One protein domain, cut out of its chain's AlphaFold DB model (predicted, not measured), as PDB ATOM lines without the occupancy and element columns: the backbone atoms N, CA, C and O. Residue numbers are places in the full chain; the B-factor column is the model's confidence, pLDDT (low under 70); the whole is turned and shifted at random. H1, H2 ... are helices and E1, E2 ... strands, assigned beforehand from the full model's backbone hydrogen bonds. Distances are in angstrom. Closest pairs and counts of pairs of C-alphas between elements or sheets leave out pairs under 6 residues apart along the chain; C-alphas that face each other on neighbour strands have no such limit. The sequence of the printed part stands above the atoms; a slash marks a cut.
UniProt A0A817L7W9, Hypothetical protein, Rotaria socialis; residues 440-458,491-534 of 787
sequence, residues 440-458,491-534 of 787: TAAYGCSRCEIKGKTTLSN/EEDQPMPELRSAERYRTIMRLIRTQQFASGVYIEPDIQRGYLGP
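This is residues 440 to 458 and 491 to 534 of the 787 residues of the protein "Hypothetical protein" of Rotaria socialis (UniProt A0A817L7W9). One long helix, H1, makes one side of a loose, loop-rich domain; after it the chain folds back through the tiny helix H2, which packs on H1's residues 508 to 512. The long loop of residues 440 to 452 leads to the short strand E1, away from both helices. The 63 printed residues run E1, H1, H2; the class is mostly helix, with under half of the residues in named elements. The radius of gyration of the C-alphas is 13.6 A, and the spans are 41 by 29 by 19 A.

H1, residues 502 to 519, begins with C-alpha 502 at (292.474, 88.995, 141.719) and measures 25.4 A. H2 is residues 525 to 528. E1, residues 453 to 456, ends with C-alpha 456 at (312.758, 115.984, 133.866).

H1 touches H2 with residues 508 to 512 alone; the closest C-alphas, of Ile 508 and Gln 528, are 6.4 A apart. E1 pairs with no named strand and is apart from H1 and H2. In H1 every O i to N i+4 pair is within hydrogen-bond range; H2 is too short for one.

Residues 459 to 490 are not printed; C-alphas 458 and 491 are 22.8 A apart. The H1 to H2 link is tight. Residues 516 to 521, of which 516 to 519 belong to H1, stand free. pLDDT is under 70 at residues 457 to 458 and 519 to 521.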
ATOM      1  N   THR A 440     309.353 103.194 140.688       89.69
ATOM      2  CA  THR A 440     309.796 104.193 139.697       89.69
ATOM      3  C   THR A 440     309.374 103.866 138.254       89.69
ATOM      4  O   THR A 440     309.503 104.710 137.361       89.69
ATOM      5  N   ALA A 441     308.848 102.667 137.996       92.06
ATOM      6  CA  ALA A 441     308.358 102.251 136.687       92.06
ATOM      7  C   ALA A 441     307.024 102.925 136.323       92.06
ATOM      8  O   ALA A 441     306.337 103.485 137.177       92.06
ATOM      9  N   ALA A 442     306.627 102.837 135.047       93.06
ATOM     10  CA  ALA A 442     305.369 103.411 134.560       93.06
ATOM     11  C   ALA A 442     304.146 102.937 135.367       93.06
ATOM     12  O   ALA A 442     303.288 103.748 135.675       93.06
ATOM     13  N   TYR A 443     304.106 101.674 135.793       94.38
ATOM     14  CA  TYR A 443     303.011 101.108 136.591       94.38
ATOM     15  C   TYR A 443     303.475 100.649 137.984       94.38
ATOM     16  O   TYR A 443     303.041  99.617 138.493       94.38
ATOM     17  N   GLY A 444     304.379 101.407 138.612       91.94
ATOM     18  CA  GLY A 444     305.016 101.039 139.885       91.94
ATOM     19  C   GLY A 444     304.124 101.073 141.138       91.94
ATOM     20  O   GLY A 444     304.639 100.980 142.253       91.94
ATOM     21  N   CYS A 445     302.810 101.289 141.028       94.44
ATOM     22  CA  CYS A 445     301.917 101.220 142.189       94.44
ATOM     23  C   CYS A 445     301.472  99.770 142.442       94.44
ATOM     24  O   CYS A 445     300.949  99.110 141.545       94.44
ATOM     25  N   SER A 446     301.622  99.289 143.680       93.38
ATOM     26  CA  SER A 446     301.190  97.947 144.109       93.38
ATOM     27  C   SER A 446     299.689  97.817 144.385       93.38
ATOM     28  O   SER A 446     299.175  96.704 144.485       93.38
ATOM     29  N   ARG A 447     298.962  98.940 144.490       94.19
ATOM     30  CA  ARG A 447     297.523  98.971 144.815       94.19
ATOM     31  C   ARG A 447     296.620  99.323 143.634       94.19
ATOM     32  O   ARG A 447     295.461  98.928 143.647       94.19
ATOM     33  N   CYS A 448     297.115 100.032 142.619       95.00
ATOM     34  CA  CYS A 448     296.322 100.439 141.455       95.00
ATOM     35  C   CYS A 448     297.153 100.480 140.166       95.00
ATOM     36  O   CYS A 448     298.382 100.435 140.203       95.00
ATOM     37  N   GLU A 449     296.474 100.583 139.029       94.44
ATOM     38  CA  GLU A 449     297.061 100.537 137.686       94.44
ATOM     39  C   GLU A 449     297.339 101.935 137.095       94.44
ATOM     40  O   GLU A 449     297.367 102.111 135.879       94.44
ATOM     41  N   ILE A 450     297.563 102.953 137.938       94.50
ATOM     42  CA  ILE A 450     297.919 104.302 137.470       94.50
ATOM     43  C   ILE A 450     299.204 104.285 136.620       94.50
ATOM     44  O   ILE A 450     300.239 103.758 137.040       94.50
ATOM     45  N   LYS A 451     299.147 104.906 135.434       94.69
ATOM     46  CA  LYS A 451     300.312 105.102 134.563       94.69
ATOM     47  C   LYS A 451     301.040 106.388 134.950       94.69
ATOM     48  O   LYS A 451     300.540 107.487 134.740       94.69
ATOM     49  N   GLY A 452     302.236 106.257 135.504       93.50
ATOM     50  CA  GLY A 452     303.101 107.372 135.853       93.50
ATOM     51  C   GLY A 452     303.777 108.001 134.631       93.50
ATOM     52  O   GLY A 452     304.421 107.321 133.823       93.50
ATOM     53  N   LYS A 453     303.700 109.326 134.535       92.62
ATOM     54  CA  LYS A 453     304.326 110.149 133.494       92.62
ATOM     55  C   LYS A 453     305.825 110.327 133.770       92.62
ATOM     56  O   LYS A 453     306.270 110.316 134.919       92.62
ATOM     57  N   THR A 454     306.624 110.449 132.711       92.12
ATOM     58  CA  THR A 454     308.046 110.811 132.821       92.12
ATOM     59  C   THR A 454     308.167 112.333 132.810       92.12
ATOM     60  O   THR A 454     307.628 112.970 131.909       92.12
ATOM     61  N   THR A 455     308.910 112.916 133.747       87.81
ATOM     62  CA  THR A 455     309.282 114.342 133.717       87.81
ATOM     63  C   THR A 455     310.776 114.520 134.012       87.81
ATOM     64  O   THR A 455     311.444 113.581 134.452       87.81
ATOM     65  N   LEU A 456     311.331 115.693 133.708       80.56
ATOM     66  CA  LEU A 456     312.758 115.984 133.866       80.56
ATOM     67  C   LEU A 456     313.055 116.556 135.257       80.56
ATOM     68  O   LEU A 456     312.343 117.426 135.760       80.56
ATOM     69  N   SER A 457     314.159 116.132 135.870       69.69
ATOM     70  CA  SER A 457     314.750 116.879 136.977       69.69
ATOM     71  C   SER A 457     315.536 118.071 136.425       69.69
ATOM     72  O   SER A 457     316.477 117.866 135.654       69.69
ATOM     73  N   ASN A 458     315.211 119.298 136.849       58.34
ATOM     74  CA  ASN A 458     316.061 120.461 136.566       58.34
ATOM     75  C   ASN A 458     317.511 120.189 137.018       58.34
ATOM     76  O   ASN A 458     317.699 119.610 138.095       58.34
ATOM     77  N   GLU A 491     294.600 113.781 138.217       83.12
ATOM     78  CA  GLU A 491     293.917 114.962 137.681       83.12
ATOM     79  C   GLU A 491     292.549 115.165 138.356       83.12
ATOM     80  O   GLU A 491     291.951 114.233 138.906       83.12
ATOM     81  N   GLU A 492     292.055 116.402 138.360       75.69
ATOM     82  CA  GLU A 492     290.861 116.758 139.130       75.69
ATOM     83  C   GLU A 492     289.589 116.110 138.559       75.69
ATOM     84  O   GLU A 492     288.823 115.520 139.329       75.69
ATOM     85  N   ASP A 493     289.447 116.120 137.230       79.12
ATOM     86  CA  ASP A 493     288.294 115.597 136.482       79.12
ATOM     87  C   ASP A 493     288.388 114.102 136.118       79.12
ATOM     88  O   ASP A 493     287.408 113.513 135.657       79.12
ATOM     89  N   GLN A 494     289.544 113.462 136.322       78.94
ATOM     90  CA  GLN A 494     289.721 112.044 135.993       78.94
ATOM     91  C   GLN A 494     289.170 111.127 137.102       78.94
ATOM     92  O   GLN A 494     289.257 111.454 138.294       78.94
ATOM     93  N   PRO A 495     288.633 109.942 136.748       85.88
ATOM     94  CA  PRO A 495     288.258 108.941 137.736       85.88
ATOM     95  C   PRO A 495     289.487 108.457 138.514       85.88
ATOM     96  O   PRO A 495     290.620 108.472 138.029       85.88
ATOM     97  N   MET A 496     289.258 107.978 139.740       88.75
ATOM     98  CA  MET A 496     290.313 107.322 140.514       88.75
ATOM     99  C   MET A 496     290.863 106.106 139.744       88.75
ATOM    100  O   MET A 496     290.070 105.358 139.171       88.75
ATOM    101  N   PRO A 497     292.190 105.877 139.749       91.00
ATOM    102  CA  PRO A 497     292.794 104.765 139.026       91.00
ATOM    103  C   PRO A 497     292.279 103.414 139.526       91.00
ATOM    104  O   PRO A 497     292.125 103.193 140.729       91.00
ATOM    105  N   GLU A 498     292.069 102.505 138.578       92.56
ATOM    106  CA  GLU A 498     291.567 101.152 138.807       92.56
ATOM    107  C   GLU A 498     292.460 100.386 139.798       92.56
ATOM    108  O   GLU A 498     293.685 100.326 139.641       92.56
ATOM    109  N   LEU A 499     291.854  99.831 140.852       94.19
ATOM    110  CA  LEU A 499     292.570  99.065 141.872       94.19
ATOM    111  C   LEU A 499     292.997  97.700 141.320       94.19
ATOM    112  O   LEU A 499     292.229  97.027 140.635       94.19
ATOM    113  N   ARG A 500     294.193  97.245 141.704       94.50
ATOM    114  CA  ARG A 500     294.616  95.864 141.455       94.50
ATOM    115  C   ARG A 500     293.751  94.925 142.306       94.50
ATOM    116  O   ARG A 500     293.577  95.153 143.505       94.50
ATOM    117  N   SER A 501     293.265  93.852 141.695       93.62
ATOM    118  CA  SER A 501     292.473  92.786 142.323       93.62
ATOM    119  C   SER A 501     292.814  91.429 141.703       93.62
ATOM    120  O   SER A 501     293.458  91.372 140.652       93.62
ATOM    121  N   ALA A 502     292.340  90.331 142.293       94.06
ATOM    122  CA  ALA A 502     292.474  88.995 141.719       94.06
ATOM    123  C   ALA A 502     291.789  88.868 140.345       94.06
ATOM    124  O   ALA A 502     292.267  88.147 139.472       94.06
ATOM    125  N   GLU A 503     290.684  89.581 140.120       94.00
ATOM    126  CA  GLU A 503     290.005  89.630 138.820       94.00
ATOM    127  C   GLU A 503     290.872  90.321 137.761       94.00
ATOM    128  O   GLU A 503     291.149  89.732 136.714       94.00
ATOM    129  N   ARG A 504     291.400  91.514 138.072       94.56
ATOM    130  CA  ARG A 504     292.340  92.241 137.203       94.56
ATOM    131  C   ARG A 504     293.586  91.430 136.894       94.56
ATOM    132  O   ARG A 504     293.972  91.311 135.734       94.56
ATOM    133  N   TYR A 505     294.170  90.819 137.921       95.50
ATOM    134  CA  TYR A 505     295.327  89.944 137.790       95.50
ATOM    135  C   TYR A 505     295.054  88.775 136.832       95.50
ATOM    136  O   TYR A 505     295.833  88.570 135.905       95.50
ATOM    137  N   ARG A 506     293.935  88.047 136.983       94.75
ATOM    138  CA  ARG A 506     293.569  86.947 136.066       94.75
ATOM    139  C   ARG A 506     293.388  87.434 134.628       94.75
ATOM    140  O   ARG A 506     293.873  86.776 133.709       94.75
ATOM    141  N   THR A 507     292.729  88.576 134.433       93.81
ATOM    142  CA  THR A 507     292.519  89.176 133.108       93.81
ATOM    143  C   THR A 507     293.848  89.535 132.444       93.81
ATOM    144  O   THR A 507     294.106  89.099 131.324       93.81
ATOM    145  N   ILE A 508     294.736  90.242 133.149       92.50
ATOM    146  CA  ILE A 508     296.039  90.651 132.610       92.50
ATOM    147  C   ILE A 508     296.955  89.440 132.381       92.50
ATOM    148  O   ILE A 508     297.580  89.347 131.330       92.50
ATOM    149  N   MET A 509     296.984  88.459 133.289       93.00
ATOM    150  CA  MET A 509     297.750  87.218 133.097       93.00
ATOM    151  C   MET A 509     297.266  86.409 131.886       93.00
ATOM    152  O   MET A 509     298.085  85.808 131.191       93.00
ATOM    153  N   ARG A 510     295.956  86.404 131.597       91.25
ATOM    154  CA  ARG A 510     295.413  85.793 130.375       91.25
ATOM    155  C   ARG A 510     295.894  86.540 129.129       91.25
ATOM    156  O   ARG A 510     296.404  85.895 128.223       91.25
ATOM    157  N   LEU A 511     295.799  87.874 129.113       88.94
ATOM    158  CA  LEU A 511     296.266  88.708 127.994       88.94
ATOM    159  C   LEU A 511     297.770  88.534 127.727       88.94
ATOM    160  O   LEU A 511     298.161  88.338 126.580       88.94
ATOM    161  N   ILE A 512     298.593  88.531 128.782       86.56
ATOM    162  CA  ILE A 512     300.040  88.265 128.722       86.56
ATOM    163  C   ILE A 512     300.310  86.924 128.029       86.56
ATOM    164  O   ILE A 512     301.063  86.890 127.061       86.56
ATOM    165  N   ARG A 513     299.650  85.836 128.461       85.62
ATOM    166  CA  ARG A 513     299.801  84.509 127.837       85.62
ATOM    167  C   ARG A 513     299.361  84.513 126.374       85.62
ATOM    168  O   ARG A 513     300.102  84.040 125.522       85.62
ATOM    169  N   THR A 514     298.182  85.061 126.067       84.12
ATOM    170  CA  THR A 514     297.663  85.119 124.690       84.12
ATOM    171  C   THR A 514     298.601  85.887 123.758       84.12
ATOM    172  O   THR A 514     298.808  85.451 122.630       84.12
ATOM    173  N   GLN A 515     299.219  86.980 124.223       78.69
ATOM    174  CA  GLN A 515     300.227  87.690 123.436       78.69
ATOM    175  C   GLN A 515     301.526  86.894 123.297       78.69
ATOM    176  O   GLN A 515     302.023  86.798 122.186       78.69
ATOM    177  N   GLN A 516     302.036  86.243 124.349       79.69
ATOM    178  CA  GLN A 516     303.227  85.380 124.239       79.69
ATOM    179  C   GLN A 516     303.070  84.307 123.152       79.69
ATOM    180  O   GLN A 516     303.985  84.111 122.357       79.69
ATOM    181  N   PHE A 517     301.892  83.680 123.057       75.94
ATOM    182  CA  PHE A 517     301.586  82.723 121.988       75.94
ATOM    183  C   PHE A 517     301.472  83.353 120.585       75.94
ATOM    184  O   PHE A 517     301.675  82.648 119.601       75.94
ATOM    185  N   ALA A 518     301.148  84.645 120.472       75.19
ATOM    186  CA  ALA A 518     300.888  85.318 119.193       75.19
ATOM    187  C   ALA A 518     302.084  86.120 118.640       75.19
ATOM    188  O   ALA A 518     302.292  86.143 117.430       75.19
ATOM    189  N   SER A 519     302.861  86.791 119.497       65.75
ATOM    190  CA  SER A 519     303.972  87.690 119.127       65.75
ATOM    191  C   SER A 519     305.364  87.152 119.494       65.75
ATOM    192  O   SER A 519     306.361  87.866 119.355       65.75
ATOM    193  N   GLY A 520     305.455  85.901 119.956       64.50
ATOM    194  CA  GLY A 520     306.696  85.132 120.116       64.50
ATOM    195  C   GLY A 520     307.572  85.508 121.316       64.50
ATOM    196  O   GLY A 520     308.040  84.618 122.017       64.50
ATOM    197  N   VAL A 521     307.793  86.803 121.582       66.25
ATOM    198  CA  VAL A 521     308.598  87.278 122.734       66.25
ATOM    199  C   VAL A 521     308.097  88.609 123.315       66.25
ATOM    200  O   VAL A 521     308.065  88.775 124.535       66.25
ATOM    201  N   TYR A 522     307.718  89.579 122.473       76.00
ATOM    202  CA  TYR A 522     307.408  90.940 122.933       76.00
ATOM    203  C   TYR A 522     305.944  91.105 123.365       76.00
ATOM    204  O   TYR A 522     305.023  90.750 122.630       76.00
ATOM    205  N   ILE A 523     305.747  91.712 124.537       76.69
ATOM    206  CA  ILE A 523     304.447  92.068 125.121       76.69
ATOM    207  C   ILE A 523     304.481  93.564 125.424       76.69
ATOM    208  O   ILE A 523     305.444  94.052 126.021       76.69
ATOM    209  N   GLU A 524     303.433  94.298 125.060       79.31
ATOM    210  CA  GLU A 524     303.402  95.743 125.293       79.31
ATOM    211  C   GLU A 524     303.343  96.073 126.803       79.31
ATOM    212  O   GLU A 524     302.468  95.565 127.517       79.31
ATOM    213  N   PRO A 525     304.205  96.974 127.323       80.81
ATOM    214  CA  PRO A 525     304.224  97.320 128.750       80.81
ATOM    215  C   PRO A 525     302.900  97.883 129.297       80.81
ATOM    216  O   PRO A 525     302.613  97.751 130.490       80.81
ATOM    217  N   ASP A 526     302.086  98.503 128.438       86.44
ATOM    218  CA  ASP A 526     300.766  99.029 128.802       86.44
ATOM    219  C   ASP A 526     299.717  97.925 128.999       86.44
ATOM    220  O   ASP A 526     298.823  98.103 129.829       86.44
ATOM    221  N   ILE A 527     299.853  96.786 128.308       83.38
ATOM    222  CA  ILE A 527     299.002  95.595 128.473       83.38
ATOM    223  C   ILE A 527     299.395  94.847 129.746       83.38
ATOM    224  O   ILE A 527     298.535  94.424 130.515       83.38
ATOM    225  N   GLN A 528     300.698  94.764 130.028       87.06
ATOM    226  CA  GLN A 528     301.203  94.193 131.276       87.06
ATOM    227  C   GLN A 528     300.753  94.964 132.525       87.06
ATOM    228  O   GLN A 528     300.747  94.391 133.614       87.06
ATOM    229  N   ARG A 529     300.438  96.268 132.420       92.25
ATOM    230  CA  ARG A 529     300.114  97.146 133.571       92.25
ATOM    231  C   ARG A 529     301.139  97.008 134.710       92.25
ATOM    232  O   ARG A 529     300.808  97.026 135.900       92.25
ATOM    233  N   GLY A 530     302.406  96.822 134.339       92.44
ATOM    234  CA  GLY A 530     303.530  96.610 135.253       92.44
ATOM    235  C   GLY A 530     303.660  95.221 135.877       92.44
ATOM    236  O   GLY A 530     304.582  95.050 136.665       92.44
ATOM    237  N   TYR A 531     302.809  94.239 135.577       92.38
ATOM    238  CA  TYR A 531     303.068  92.851 135.970       92.38
ATOM    239  C   TYR A 531     304.227  92.275 135.148       92.38
ATOM    240  O   TYR A 531     304.198  92.313 133.923       92.38
ATOM    241  N   LEU A 532     305.231  91.716 135.827       89.62
ATOM    242  CA  LEU A 532     306.409  91.097 135.200       89.62
ATOM    243  C   LEU A 532     306.295  89.566 135.111       89.62
ATOM    244  O   LEU A 532     307.198  88.892 134.625       89.62
ATOM    245  N   GLY A 533     305.191  89.012 135.606       88.31
ATOM    246  CA  GLY A 533     304.873  87.592 135.603       88.31
ATOM    247  C   GLY A 533     303.892  87.254 136.729       88.31
ATOM    248  O   GLY A 533     303.337  88.164 137.354       88.31
ATOM    249  N   PRO A 534     303.686  85.961 137.023       91.44
ATOM    250  CA  PRO A 534     302.818  85.538 138.112       91.44
ATOM    251  C   PRO A 534     303.282  86.081 139.470       91.44
ATOM    252  O   PRO A 534     304.483  86.126 139.749       91.44
TER     253      PRO A 534